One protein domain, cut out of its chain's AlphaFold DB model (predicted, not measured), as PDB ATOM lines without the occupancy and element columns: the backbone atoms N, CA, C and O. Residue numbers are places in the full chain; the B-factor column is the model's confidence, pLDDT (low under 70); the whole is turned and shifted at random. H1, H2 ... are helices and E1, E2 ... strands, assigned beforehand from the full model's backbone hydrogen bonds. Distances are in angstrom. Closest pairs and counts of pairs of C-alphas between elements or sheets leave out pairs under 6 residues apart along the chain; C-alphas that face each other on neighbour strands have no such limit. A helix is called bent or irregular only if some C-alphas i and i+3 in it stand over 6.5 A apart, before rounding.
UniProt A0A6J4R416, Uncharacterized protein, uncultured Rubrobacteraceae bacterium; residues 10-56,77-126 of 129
ATOM      1  N   LYS A  10     102.835 -27.620  13.217       86.06
ATOM      2  CA  LYS A  10     101.656 -27.379  14.061       86.06
ATOM      3  C   LYS A  10     101.628 -28.297  15.287       86.06
ATOM      4  O   LYS A  10     101.259 -27.857  16.367       86.06
ATOM      5  N   SER A  11     102.058 -29.548  15.133       88.62
ATOM      6  CA  SER A  11     102.124 -30.515  16.237       88.62
ATOM      7  C   SER A  11     103.218 -30.186  17.260       88.62
ATOM      8  O   SER A  11     103.147 -30.649  18.390       88.62
ATOM      9  N   HIS A  12     104.205 -29.369  16.881       89.81
ATOM     10  CA  HIS A  12     105.347 -28.989  17.715       89.81
ATOM     11  C   HIS A  12     105.259 -27.536  18.212       89.81
ATOM     12  O   HIS A  12     106.250 -26.999  18.701       89.81
ATOM     13  N   GLU A  13     104.092 -26.883  18.104       91.56
ATOM     14  CA  GLU A  13     103.931 -25.461  18.442       91.56
ATOM     15  C   GLU A  13     104.359 -25.148  19.884       91.56
ATOM     16  O   GLU A  13     105.075 -24.174  20.111       91.56
ATOM     17  N   GLY A  14     103.973 -25.992  20.848       91.12
ATOM     18  CA  GLY A  14     104.348 -25.820  22.255       91.12
ATOM     19  C   GLY A  14     105.863 -25.861  22.474       91.12
ATOM     20  O   GLY A  14     106.409 -24.999  23.161       91.12
ATOM     21  N   SER A  15     106.556 -26.803  21.828       91.88
ATOM     22  CA  SER A  15     108.018 -26.908  21.891       91.88
ATOM     23  C   SER A  15     108.702 -25.710  21.236       91.88
ATOM     24  O   SER A  15     109.623 -25.148  21.819       91.88
ATOM     25  N   ILE A  16     108.217 -25.266  20.069       90.50
ATOM     26  CA  ILE A  16     108.749 -24.086  19.367       90.50
ATOM     27  C   ILE A  16     108.586 -22.826  20.228       90.50
ATOM     28  O   ILE A  16     109.542 -22.068  20.364       90.50
ATOM     29  N   ARG A  17     107.412 -22.617  20.847       89.50
ATOM     30  CA  ARG A  17     107.173 -21.493  21.772       89.50
ATOM     31  C   ARG A  17     108.140 -21.521  22.947       89.50
ATOM     32  O   ARG A  17     108.782 -20.514  23.233       89.50
ATOM     33  N   ARG A  18     108.252 -22.679  23.599       92.94
ATOM     34  CA  ARG A  18     109.137 -22.867  24.747       92.94
ATOM     35  C   ARG A  18     110.589 -22.565  24.377       92.94
ATOM     36  O   ARG A  18     111.212 -21.734  25.023       92.94
ATOM     37  N   TRP A  19     111.113 -23.167  23.313       92.19
ATOM     38  CA  TRP A  19     112.510 -22.977  22.914       92.19
ATOM     39  C   TRP A  19     112.818 -21.547  22.472       92.19
ATOM     40  O   TRP A  19     113.856 -21.011  22.849       92.19
ATOM     41  N   ALA A  20     111.905 -20.898  21.747       85.88
ATOM     42  CA  ALA A  20     112.063 -19.493  21.380       85.88
ATOM     43  C   ALA A  20     112.089 -18.572  22.619       85.88
ATOM     44  O   ALA A  20     112.858 -17.609  22.654       85.88
ATOM     45  N   SER A  21     111.305 -18.899  23.658       82.19
ATOM     46  CA  SER A  21     111.323 -18.199  24.953       82.19
ATOM     47  C   SER A  21     112.527 -18.533  25.840       82.19
ATOM     48  O   SER A  21     112.796 -17.797  26.778       82.19
ATOM     49  N   GLU A  22     113.241 -19.624  25.550       86.00
ATOM     50  CA  GLU A  22     114.511 -20.009  26.186       86.00
ATOM     51  C   GLU A  22     115.730 -19.430  25.432       86.00
ATOM     52  O   GLU A  22     116.873 -19.767  25.744       86.00
ATOM     53  N   GLY A  23     115.513 -18.602  24.402       81.94
ATOM     54  CA  GLY A  23     116.587 -17.980  23.622       81.94
ATOM     55  C   GLY A  23     117.184 -18.857  22.525       81.94
ATOM     56  O   GLY A  23     118.231 -18.513  21.978       81.94
ATOM     57  N   LYS A  24     116.553 -19.984  22.172       85.56
ATOM     58  CA  LYS A  24     116.995 -20.796  21.031       85.56
ATOM     59  C   LYS A  24     116.633 -20.106  19.719       85.56
ATOM     60  O   LYS A  24     115.482 -19.725  19.511       85.56
ATOM     61  N   ASP A  25     117.615 -19.980  18.833       81.88
ATOM     62  CA  ASP A  25     117.425 -19.412  17.501       81.88
ATOM     63  C   ASP A  25     116.761 -20.402  16.521       81.88
ATOM     64  O   ASP A  25     116.617 -21.603  16.779       81.88
ATOM     65  N   ASP A  26     116.347 -19.889  15.360       84.19
ATOM     66  CA  ASP A  26     115.649 -20.683  14.344       84.19
ATOM     67  C   ASP A  26     116.520 -21.792  13.748       84.19
ATOM     68  O   ASP A  26     115.983 -22.809  13.305       84.19
ATOM     69  N   ALA A  27     117.847 -21.626  13.729       83.81
ATOM     70  CA  ALA A  27     118.765 -22.647  13.234       83.81
ATOM     71  C   ALA A  27     118.818 -23.840  14.193       83.81
ATOM     72  O   ALA A  27     118.748 -24.992  13.755       83.81
ATOM     73  N   TRP A  28     118.850 -23.566  15.494       90.31
ATOM     74  CA  TRP A  28     118.783 -24.575  16.535       90.31
ATOM     75  C   TRP A  28     117.439 -25.312  16.508       90.31
ATOM     76  O   TRP A  28     117.413 -26.544  16.460       90.31
ATOM     77  N   ILE A  29     116.317 -24.583  16.457       89.19
ATOM     78  CA  ILE A  29     114.971 -25.184  16.418       89.19
ATOM     79  C   ILE A  29     114.787 -26.012  15.136       89.19
ATOM     80  O   ILE A  29     114.219 -27.107  15.167       89.19
ATOM     81  N   ALA A  30     115.296 -25.522  14.003       89.19
ATOM     82  CA  ALA A  30     115.241 -26.243  12.740       89.19
ATOM     83  C   ALA A  30     116.037 -27.547  12.785       89.19
ATOM     84  O   ALA A  30     115.551 -28.567  12.293       89.19
ATOM     85  N   HIS A  31     117.223 -27.531  13.397       88.88
ATOM     86  CA  HIS A  31     118.020 -28.734  13.605       88.88
ATOM     87  C   HIS A  31     117.293 -29.741  14.506       88.88
ATOM     88  O   HIS A  31     117.173 -30.905  14.129       88.88
ATOM     89  N   ALA A  32     116.738 -29.284  15.635       91.25
ATOM     90  CA  ALA A  32     116.036 -30.129  16.602       91.25
ATOM     91  C   ALA A  32     114.799 -30.827  16.013       91.25
ATOM     92  O   ALA A  32     114.510 -31.974  16.348       91.25
ATOM     93  N   LEU A  33     114.071 -30.149  15.122       90.94
ATOM     94  CA  LEU A  33     112.889 -30.714  14.474       90.94
ATOM     95  C   LEU A  33     113.232 -31.453  13.167       90.94
ATOM     96  O   LEU A  33     112.476 -32.316  12.736       90.94
ATOM     97  N   GLY A  34     114.370 -31.166  12.536       87.88
ATOM     98  CA  GLY A  34     114.735 -31.722  11.228       87.88
ATOM     99  C   GLY A  34     114.105 -30.973  10.046       87.88
ATOM    100  O   GLY A  34     113.789 -31.569   9.015       87.88
ATOM    101  N   THR A  35     113.916 -29.658  10.178       89.38
ATOM    102  CA  THR A  35     113.339 -28.767   9.153       89.38
ATOM    103  C   THR A  35     114.350 -27.703   8.693       89.38
ATOM    104  O   THR A  35     115.551 -27.843   8.923       89.38
ATOM    105  N   SER A  36     113.901 -26.672   7.971       84.19
ATOM    106  CA  SER A  36     114.702 -25.497   7.608       84.19
ATOM    107  C   SER A  36     114.402 -24.306   8.520       84.19
ATOM    108  O   SER A  36     113.257 -24.119   8.935       84.19
ATOM    109  N   SER A  37     115.407 -23.461   8.771       83.44
ATOM    110  CA  SER A  37     115.257 -22.237   9.574       83.44
ATOM    111  C   SER A  37     114.180 -21.314   9.006       83.44
ATOM    112  O   SER A  37     113.355 -20.813   9.754       83.44
ATOM    113  N   GLY A  38     114.088 -21.193   7.674       76.50
ATOM    114  CA  GLY A  38     113.017 -20.427   7.023       76.50
ATOM    115  C   GLY A  38     111.611 -20.969   7.316       76.50
ATOM    116  O   GLY A  38     110.680 -20.190   7.486       76.50
ATOM    117  N   SER A  39     111.444 -22.291   7.460       82.44
ATOM    118  CA  SER A  39     110.145 -22.873   7.830       82.44
ATOM    119  C   SER A  39     109.778 -22.580   9.287       82.44
ATOM    120  O   SER A  39     108.605 -22.352   9.580       82.44
ATOM    121  N   ILE A  40     110.763 -22.573  10.195       86.69
ATOM    122  CA  ILE A  40     110.560 -22.166  11.593       86.69
ATOM    123  C   ILE A  40     110.221 -20.681  11.667       86.69
ATOM    124  O   ILE A  40     109.245 -20.329  12.323       86.69
ATOM    125  N   GLN A  41     110.950 -19.842  10.934       83.00
ATOM    126  CA  GLN A  41     110.727 -18.403  10.885       83.00
ATOM    127  C   GLN A  41     109.313 -18.074  10.383       83.00
ATOM    128  O   GLN A  41     108.564 -17.375  11.065       83.00
ATOM    129  N   SER A  42     108.882 -18.647   9.248       80.06
ATOM    130  CA  SER A  42     107.509 -18.472   8.748       80.06
ATOM    131  C   SER A  42     106.464 -18.990   9.738       80.06
ATOM    132  O   SER A  42     105.434 -18.351   9.944       80.06
ATOM    133  N   PHE A  43     106.713 -20.137  10.379       86.81
ATOM    134  CA  PHE A  43     105.782 -20.702  11.353       86.81
ATOM    135  C   PHE A  43     105.638 -19.815  12.594       86.81
ATOM    136  O   PHE A  43     104.513 -19.516  12.995       86.81
ATOM    137  N   ARG A  44     106.756 -19.357  13.166       87.38
ATOM    138  CA  ARG A  44     106.784 -18.424  14.296       87.38
ATOM    139  C   ARG A  44     106.061 -17.130  13.957       87.38
ATOM    140  O   ARG A  44     105.206 -16.698  14.721       87.38
ATOM    141  N   SER A  45     106.353 -16.573  12.788       79.94
ATOM    142  CA  SER A  45     105.753 -15.341  12.292       79.94
ATOM    143  C   SER A  45     104.226 -15.432  12.199       79.94
ATOM    144  O   SER A  45     103.521 -14.609  12.772       79.94
ATOM    145  N   ARG A  46     103.693 -16.488  11.567       80.81
ATOM    146  CA  ARG A  46     102.238 -16.707  11.441       80.81
ATOM    147  C   ARG A  46     101.542 -17.004  12.773       80.81
ATOM    148  O   ARG A  46     100.337 -16.814  12.894       80.81
ATOM    149  N   ARG A  47     102.270 -17.567  13.741       81.81
ATOM    150  CA  ARG A  47     101.753 -17.963  15.064       81.81
ATOM    151  C   ARG A  47     102.045 -16.933  16.152       81.81
ATOM    152  O   ARG A  47     101.756 -17.201  17.318       81.81
ATOM    153  N   CYS A  48     102.609 -15.788  15.773       76.31
ATOM    154  CA  CYS A  48     103.057 -14.729  16.666       76.31
ATOM    155  C   CYS A  48     103.942 -15.251  17.814       76.31
ATOM    156  O   CYS A  48     103.711 -14.945  18.980       76.31
ATOM    157  N   ILE A  49     104.950 -16.066  17.486       81.00
ATOM    158  CA  ILE A  49     105.921 -16.606  18.446       81.00
ATOM    159  C   ILE A  49     107.191 -15.731  18.419       81.00
ATOM    160  O   ILE A  49     107.974 -15.828  17.463       81.00
ATOM    161  N   PRO A  50     107.420 -14.884  19.438       70.00
ATOM    162  CA  PRO A  50     108.588 -14.004  19.491       70.00
ATOM    163  C   PRO A  50     109.877 -14.810  19.699       70.00
ATOM    164  O   PRO A  50     109.849 -15.867  20.327       70.00
ATOM    165  N   THR A  51     111.009 -14.314  19.190       71.56
ATOM    166  CA  THR A  51     112.336 -14.844  19.555       71.56
ATOM    167  C   THR A  51     112.973 -13.963  20.612       71.56
ATOM    168  O   THR A  51     112.918 -12.736  20.531       71.56
ATOM    169  N   GLN A  52     113.617 -14.580  21.598       65.31
ATOM    170  CA  GLN A  52     114.493 -13.846  22.508       65.31
ATOM    171  C   GLN A  52     115.832 -13.458  21.865       65.31
ATOM    172  O   GLN A  52     116.434 -12.488  22.307       65.31
ATOM    173  N   ALA A  53     116.284 -14.149  20.813       56.19
ATOM    174  CA  ALA A  53     117.619 -13.948  20.235       56.19
ATOM    175  C   ALA A  53     117.828 -12.558  19.593       56.19
ATOM    176  O   ALA A  53     118.967 -12.134  19.416       56.19
ATOM    177  N   ILE A  54     116.747 -11.847  19.250       55.38
ATOM    178  CA  ILE A  54     116.790 -10.523  18.599       55.38
ATOM    179  C   ILE A  54     116.253  -9.407  19.514       55.38
ATOM    180  O   ILE A  54     116.502  -8.229  19.255       55.38
ATOM    181  N   ARG A  55     115.585  -9.749  20.629       55.28
ATOM    182  CA  ARG A  55     115.159  -8.761  21.634       55.28
ATOM    183  C   ARG A  55     116.398  -8.091  22.236       55.28
ATOM    184  O   ARG A  55     117.179  -8.733  22.930       55.28
ATOM    185  N   GLY A  56     116.556  -6.790  21.995       50.53
ATOM    186  CA  GLY A  56     117.572  -5.969  22.664       50.53
ATOM    187  C   GLY A  56     118.841  -5.672  21.863       50.53
ATOM    188  O   GLY A  56     119.758  -5.050  22.399       50.53
ATOM    189  N   GLU A  77     112.943  -8.584  13.671       75.00
ATOM    190  CA  GLU A  77     112.836  -9.417  12.478       75.00
ATOM    191  C   GLU A  77     111.561  -9.086  11.700       75.00
ATOM    192  O   GLU A  77     110.549  -8.663  12.262       75.00
ATOM    193  N   GLY A  78     111.607  -9.308  10.391       78.25
ATOM    194  CA  GLY A  78     110.438  -9.259   9.530       78.25
ATOM    195  C   GLY A  78     110.514 -10.358   8.480       78.25
ATOM    196  O   GLY A  78     111.600 -10.711   8.017       78.25
ATOM    197  N   VAL A  79     109.360 -10.904   8.106       79.94
ATOM    198  CA  VAL A  79     109.228 -11.971   7.114       79.94
ATOM    199  C   VAL A  79     108.360 -11.473   5.970       79.94
ATOM    200  O   VAL A  79     107.213 -11.080   6.173       79.94
ATOM    201  N   ILE A  80     108.904 -11.528   4.754       82.38
ATOM    202  CA  ILE A  80     108.129 -11.330   3.528       82.38
ATOM    203  C   ILE A  80     107.594 -12.690   3.101       82.38
ATOM    204  O   ILE A  80     108.342 -13.569   2.671       82.38
ATOM    205  N   GLU A  81     106.286 -12.856   3.217       79.25
ATOM    206  CA  GLU A  81     105.580 -14.060   2.823       79.25
ATOM    207  C   GLU A  81     104.896 -13.862   1.472       79.25
ATOM    208  O   GLU A  81     104.226 -12.859   1.245       79.25
ATOM    209  N   ARG A  82     105.048 -14.831   0.567       83.44
ATOM    210  CA  ARG A  82     104.374 -14.838  -0.735       83.44
ATOM    211  C   ARG A  82     103.308 -15.927  -0.731       83.44
ATOM    212  O   ARG A  82     103.635 -17.103  -0.587       83.44
ATOM    213  N   GLU A  83     102.049 -15.536  -0.877       74.81
ATOM    214  CA  GLU A  83     100.923 -16.461  -0.975       74.81
ATOM    215  C   GLU A  83     100.715 -16.961  -2.411       74.81
ATOM    216  O   GLU A  83     101.084 -16.310  -3.397       74.81
ATOM    217  N   ALA A  84     100.051 -18.114  -2.538       65.19
ATOM    218  CA  ALA A  84      99.528 -18.573  -3.819       65.19
ATOM    219  C   ALA A  84      98.478 -17.568  -4.327       65.19
ATOM    220  O   ALA A  84      97.535 -17.236  -3.612       65.19
ATOM    221  N   GLY A  85      98.669 -17.054  -5.545       78.19
ATOM    222  CA  GLY A  85      97.863 -15.959  -6.104       78.19
ATOM    223  C   GLY A  85      98.555 -14.591  -6.101       78.19
ATOM    224  O   GLY A  85      97.933 -13.599  -6.460       78.19
ATOM    225  N   GLY A  86      99.835 -14.521  -5.717       80.12
ATOM    226  CA  GLY A  86     100.665 -13.324  -5.896       80.12
ATOM    227  C   GLY A  86     100.530 -12.268  -4.797       80.12
ATOM    228  O   GLY A  86     101.236 -11.262  -4.845       80.12
ATOM    229  N   ARG A  87      99.686 -12.498  -3.783       79.06
ATOM    230  CA  ARG A  87      99.640 -11.647  -2.588       79.06
ATOM    231  C   ARG A  87     100.943 -11.763  -1.803       79.06
ATOM    232  O   ARG A  87     101.488 -12.856  -1.639       79.06
ATOM    233  N   VAL A  88     101.437 -10.628  -1.320       81.81
ATOM    234  CA  VAL A  88     102.640 -10.543  -0.490       81.81
ATOM    235  C   VAL A  88     102.248  -9.971   0.866       81.81
ATOM    236  O   VAL A  88     101.692  -8.877   0.928       81.81
ATOM    237  N   GLY A  89     102.525 -10.714   1.935       83.38
ATOM    238  CA  GLY A  89     102.372 -10.268   3.316       83.38
ATOM    239  C   GLY A  89     103.720  -9.869   3.912       83.38
ATOM    240  O   GLY A  89     104.732 -10.520   3.652       83.38
ATOM    241  N   LEU A  90     103.734  -8.811   4.722       84.75
ATOM    242  CA  LEU A  90     104.849  -8.489   5.609       84.75
ATOM    243  C   LEU A  90     104.419  -8.804   7.035       84.75
ATOM    244  O   LEU A  90     103.481  -8.204   7.553       84.75
ATOM    245  N   TRP A  91     105.130  -9.723   7.664       82.25
ATOM    246  CA  TRP A  91     104.964 -10.014   9.075       82.25
ATOM    247  C   TRP A  91     106.137  -9.434   9.847       82.25
ATOM    248  O   TRP A  91     107.284  -9.567   9.425       82.25
ATOM    249  N   MET A  92     105.853  -8.802  10.976       82.88
ATOM    250  CA  MET A  92     106.871  -8.270  11.877       82.88
ATOM    251  C   MET A  92     107.029  -9.197  13.081       82.88
ATOM    252  O   MET A  92     106.094  -9.924  13.427       82.88
ATOM    253  N   ASP A  93     108.192  -9.158  13.731       81.69
ATOM    254  CA  ASP A  93     108.365  -9.801  15.030       81.69
ATOM    255  C   ASP A  93     107.257  -9.322  15.990       81.69
ATOM    256  O   ASP A  93     107.029  -8.112  16.101       81.69
ATOM    257  N   PRO A  94     106.562 -10.228  16.699       79.50
ATOM    258  CA  PRO A  94     105.518  -9.857  17.652       79.50
ATOM    259  C   PRO A  94     105.961  -8.829  18.701       79.50
ATOM    260  O   PRO A  94     105.149  -8.009  19.129       79.50
ATOM    261  N   ALA A  95     107.242  -8.835  19.087       77.50
ATOM    262  CA  ALA A  95     107.811  -7.891  20.043       77.50
ATOM    263  C   ALA A  95     107.757  -6.427  19.562       77.50
ATOM    264  O   ALA A  95     107.744  -5.531  20.399       77.50
ATOM    265  N   VAL A  96     107.618  -6.168  18.252       83.19
ATOM    266  CA  VAL A  96     107.373  -4.812  17.721       83.19
ATOM    267  C   VAL A  96     106.143  -4.178  18.374       83.19
ATOM    268  O   VAL A  96     106.145  -2.986  18.658       83.19
ATOM    269  N   SER A  97     105.105  -4.968  18.669       82.56
ATOM    270  CA  SER A  97     103.878  -4.461  19.296       82.56
ATOM    271  C   SER A  97     104.059  -4.001  20.749       82.56
ATOM    272  O   SER A  97     103.236  -3.237  21.256       82.56
ATOM    273  N   GLU A  98     105.134  -4.435  21.413       82.31
ATOM    274  CA  GLU A  98     105.466  -4.061  22.792       82.31
ATOM    275  C   GLU A  98     106.252  -2.738  22.857       82.31
ATOM    276  O   GLU A  98     106.280  -2.105  23.914       82.31
ATOM    277  N   GLU A  99     106.842  -2.282  21.745       81.62
ATOM    278  CA  GLU A  99     107.675  -1.077  21.704       81.62
ATOM    279  C   GLU A  99     106.902   0.206  21.975       81.62
ATOM    280  O   GLU A  99     105.840   0.456  21.399       81.62
ATOM    281  N   ALA A 100     107.487   1.083  22.792       82.25
ATOM    282  CA  ALA A 100     106.854   2.338  23.185       82.25
ATOM    283  C   ALA A 100     106.560   3.232  21.970       82.25
ATOM    284  O   ALA A 100     105.452   3.753  21.837       82.25
ATOM    285  N   ALA A 101     107.520   3.353  21.045       82.44
ATOM    286  CA  ALA A 101     107.352   4.127  19.817       82.44
ATOM    287  C   ALA A 101     106.249   3.547  18.914       82.44
ATOM    288  O   ALA A 101     105.422   4.290  18.384       82.44
ATOM    289  N   TYR A 102     106.183   2.217  18.785       85.19
ATOM    290  CA  TYR A 102     105.126   1.559  18.017       85.19
ATOM    291  C   TYR A 102     103.753   1.787  18.658       85.19
ATOM    292  O   TYR A 102     102.816   2.227  17.993       85.19
ATOM    293  N   ARG A 103     103.633   1.569  19.972       87.56
ATOM    294  CA  ARG A 103     102.384   1.782  20.717       87.56
ATOM    295  C   ARG A 103     101.896   3.226  20.665       87.56
ATOM    296  O   ARG A 103     100.695   3.452  20.633       87.56
ATOM    297  N   LYS A 104     102.806   4.199  20.647       86.44
ATOM    298  CA  LYS A 104     102.454   5.622  20.606       86.44
ATOM    299  C   LYS A 104     101.948   6.078  19.236       86.44
ATOM    300  O   LYS A 104     101.088   6.949  19.180       86.44
ATOM    301  N   HIS A 105     102.496   5.535  18.149       84.88
ATOM    302  CA  HIS A 105     102.292   6.100  16.808       84.88
ATOM    303  C   HIS A 105     101.545   5.180  15.830       84.88
ATOM    304  O   HIS A 105     100.971   5.676  14.858       84.88
ATOM    305  N   TRP A 106     101.549   3.865  16.075       88.56
ATOM    306  CA  TRP A 106     101.148   2.853  15.093       88.56
ATOM    307  C   TRP A 106     100.071   1.872  15.572       88.56
ATOM    308  O   TRP A 106      99.463   1.211  14.732       88.56
ATOM    309  N   SER A 107      99.806   1.744  16.880       86.56
ATOM    310  CA  SER A 107      98.931   0.671  17.396       86.56
ATOM    311  C   SER A 107      97.472   0.727  16.928       86.56
ATOM    312  O   SER A 107      96.793  -0.297  16.913       86.56
ATOM    313  N   ASP A 108      96.994   1.906  16.547       87.88
ATOM    314  CA  ASP A 108      95.634   2.184  16.086       87.88
ATOM    315  C   ASP A 108      95.533   2.330  14.557       87.88
ATOM    316  O   ASP A 108      94.430   2.380  14.006       87.88
ATOM    317  N   ARG A 109      96.666   2.340  13.842       87.06
ATOM    318  CA  ARG A 109      96.701   2.542  12.389       87.06
ATOM    319  C   ARG A 109      96.227   1.288  11.657       87.06
ATOM    320  O   ARG A 109      96.768   0.195  11.812       87.06
ATOM    321  N   ARG A 110      95.195   1.450  10.824       84.06
ATOM    322  CA  ARG A 110      94.580   0.369  10.026       84.06
ATOM    323  C   ARG A 110      95.058   0.333   8.578       84.06
ATOM    324  O   ARG A 110      94.876  -0.682   7.908       84.06
ATOM    325  N   LYS A 111      95.636   1.431   8.092       86.69
ATOM    326  CA  LYS A 111      96.048   1.622   6.703       86.69
ATOM    327  C   LYS A 111      97.413   2.303   6.673       86.69
ATOM    328  O   LYS A 111      97.728   3.118   7.537       86.69
ATOM    329  N   VAL A 112      98.226   1.929   5.694       89.19
ATOM    330  CA  VAL A 112      99.548   2.510   5.460       89.19
ATOM    331  C   VAL A 112      99.718   2.800   3.979       89.19
ATOM    332  O   VAL A 112      99.185   2.071   3.137       89.19
ATOM    333  N   SER A 113     100.485   3.835   3.664       89.06
ATOM    334  CA  SER A 113     100.977   4.078   2.314       89.06
ATOM    335  C   SER A 113     102.430   3.619   2.217       89.06
ATOM    336  O   SER A 113     103.192   3.675   3.183       89.06
ATOM    337  N   VAL A 114     102.808   3.102   1.048       89.25
ATOM    338  CA  VAL A 114     104.160   2.598   0.797       89.25
ATOM    339  C   VAL A 114     104.754   3.352  -0.377       89.25
ATOM    340  O   VAL A 114     104.212   3.327  -1.482       89.25
ATOM    341  N   ARG A 115     105.905   3.985  -0.150       90.56
ATOM    342  CA  ARG A 115     106.682   4.667  -1.189       90.56
ATOM    343  C   ARG A 115     107.971   3.902  -1.453       90.56
ATOM    344  O   ARG A 115     108.754   3.655  -0.537       90.56
ATOM    345  N   ILE A 116     108.198   3.541  -2.714       90.81
ATOM    346  CA  ILE A 116     109.391   2.813  -3.162       90.81
ATOM    347  C   ILE A 116     110.257   3.757  -3.998       90.81
ATOM    348  O   ILE A 116     109.789   4.389  -4.938       90.81
ATOM    349  N   SER A 117     111.539   3.830  -3.661       89.38
ATOM    350  CA  SER A 117     112.586   4.518  -4.419       89.38
ATOM    351  C   SER A 117     113.789   3.588  -4.571       89.38
ATOM    352  O   SER A 117     113.858   2.559  -3.899       89.38
ATOM    353  N   GLY A 118     114.763   3.944  -5.416       91.06
ATOM    354  CA  GLY A 118     115.817   3.022  -5.869       91.06
ATOM    355  C   GLY A 118     116.464   2.145  -4.786       91.06
ATOM    356  O   GLY A 118     116.695   0.966  -5.021       91.06
ATOM    357  N   ARG A 119     116.728   2.682  -3.586       87.12
ATOM    358  CA  ARG A 119     117.304   1.914  -2.459       87.12
ATOM    359  C   ARG A 119     116.495   1.995  -1.165       87.12
ATOM    360  O   ARG A 119     117.022   1.640  -0.113       87.12
ATOM    361  N   ARG A 120     115.272   2.530  -1.196       80.56
ATOM    362  CA  ARG A 120     114.494   2.778   0.026       80.56
ATOM    363  C   ARG A 120     113.026   2.457  -0.182       80.56
ATOM    364  O   ARG A 120     112.435   2.880  -1.171       80.56
ATOM    365  N   MET A 121     112.455   1.784   0.805       84.38
ATOM    366  CA  MET A 121     111.021   1.648   1.002       84.38
ATOM    367  C   MET A 121     110.664   2.428   2.265       84.38
ATOM    368  O   MET A 121     111.297   2.226   3.300       84.38
ATOM    369  N   VAL A 122     109.699   3.336   2.160       86.31
ATOM    370  CA  VAL A 122     109.174   4.123   3.280       86.31
ATOM    371  C   VAL A 122     107.719   3.725   3.485       86.31
ATOM    372  O   VAL A 122     106.974   3.613   2.510       86.31
ATOM    373  N   ILE A 123     107.351   3.466   4.737       87.50
ATOM    374  CA  ILE A 123     105.987   3.143   5.154       87.50
ATOM    375  C   ILE A 123     105.506   4.317   5.997       87.50
ATOM    376  O   ILE A 123     106.131   4.633   7.007       87.50
ATOM    377  N   ASP A 124     104.410   4.935   5.582       88.06
ATOM    378  CA  ASP A 124     103.767   6.029   6.303       88.06
ATOM    379  C   ASP A 124     102.374   5.577   6.757       88.06
ATOM    380  O   ASP A 124     101.699   4.826   6.045       88.06
ATOM    381  N   ALA A 125     101.933   6.028   7.933       86.19
ATOM    382  CA  ALA A 125     100.542   5.868   8.337       86.19
ATOM    383  C   ALA A 125      99.651   6.588   7.314       86.19
ATOM    384  O   ALA A 125      99.916   7.733   6.949       86.19
ATOM    385  N   ASP A 126      98.651   5.886   6.788       81.25
ATOM    386  CA  ASP A 126      97.681   6.494   5.886       81.25
ATOM    387  C   ASP A 126      96.506   6.981   6.723       81.25
ATOM    388  O   ASP A 126      95.652   6.193   7.142       81.25
TER     389      ASP A 126
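What this domain is: This is residues 10 to 56 and 77 to 126 of the 129 residues of an uncharacterized protein of uncultured Rubrobacteraceae bacterium (UniProt A0A6J4R416). What does the eye meet first? A strand hairpin, E1 and E2, stands in the middle of a loose row, with the helices H1, H2 and H3 grouped to one side, H3 nearest to the hairpin, and a second hairpin, E3 and E4, set off at the far side. The short helices H4 and H5 make the way from the one hairpin to the other, and residues 116 to 121 at the turn of the second hairpin stick out free. What is the make-up and size? The printed part has 97 residues, in the order H1 H2 H3 E1 E2 H4 H5 E3 E4, mixed helices and strands, with two antiparallel sheets of two strands each. It is only just loose, close to compact, with a radius of gyration of the C-alphas of 15.4 A and spans of 41 by 34 by 25 A.

Where its parts are: Where are the strands? E3, residues 112 to 117, and E4, residues 120 to 125, are each 16.5 A long, and C-alpha 125 is at (100.542, 5.868, 8.337). E1, residues 78 to 82, is 13.2 A long, and E2, residues 88 to 92, is 13.3 A long. Where are the helices? H1, residues 10 to 21, is 17.2 A long from C-alpha 10 at (101.656, -27.379, 14.061), and is irregular, with C-alphas 11 and 14 8.0 A apart. H2, residues 26 to 33, is 10.4 A long, and H3, residues 37 to 46, is 14.3 A long. H4, residues 94 to 98, is 7.7 A long, and H5, residues 100 to 105, is 8.7 A long.

How they stand to each other: How are the hairpins paired? In the hairpin E3 and E4, N 115 and O 122 are 2.9 A apart, within hydrogen-bond range; in the hairpin E1 and E2, so are N 79 and O 91, at 2.8 A. E3 and E4 are apart from E1 and E2. What is near E1 and E2? The closest C-alphas of H3 and E2, Ser 45 and Trp 91, are 6.3 A apart. How do the helices stand? H2 and H3 touch, about perpendicular at 81 degrees, the C-alphas of Asp 26 and Ser 37 being closest at 5.0 A. H1, with residues 16 to 20 alone, only just touches H2, with 3 pairs of C-alphas within 8 A, Ile 16 and Ile 29 closest at 7.0 A, at a steep tilt of 45 degrees, opposite ways. H4 and H5 are close but not clearly touching, the C-alphas of Ser 97 and Arg 103 being closest at 6.6 A. Are the helix backbones complete? Every O i to N i+4 pair is within hydrogen-bond range in H2, H3 and H5, against 6 of 8 in H1 and 0 of 1 in H4, where 2 of 2 O i to N i+3 pairs are.

The domain as a whole: How far does it reach? The two C-alphas farthest apart, those of Ser 11 and Gly 118, are 42.4 A apart. Is anything cut out? Residues 57 to 76 are not printed, in the link from H3 to E1, and C-alphas 56 and 77 are 11.8 A apart; of the links printed whole, none is long. Where is confidence low? The mean pLDDT of the printed part is 83.0, and residues 52 to 56 and residue 84 are under 70.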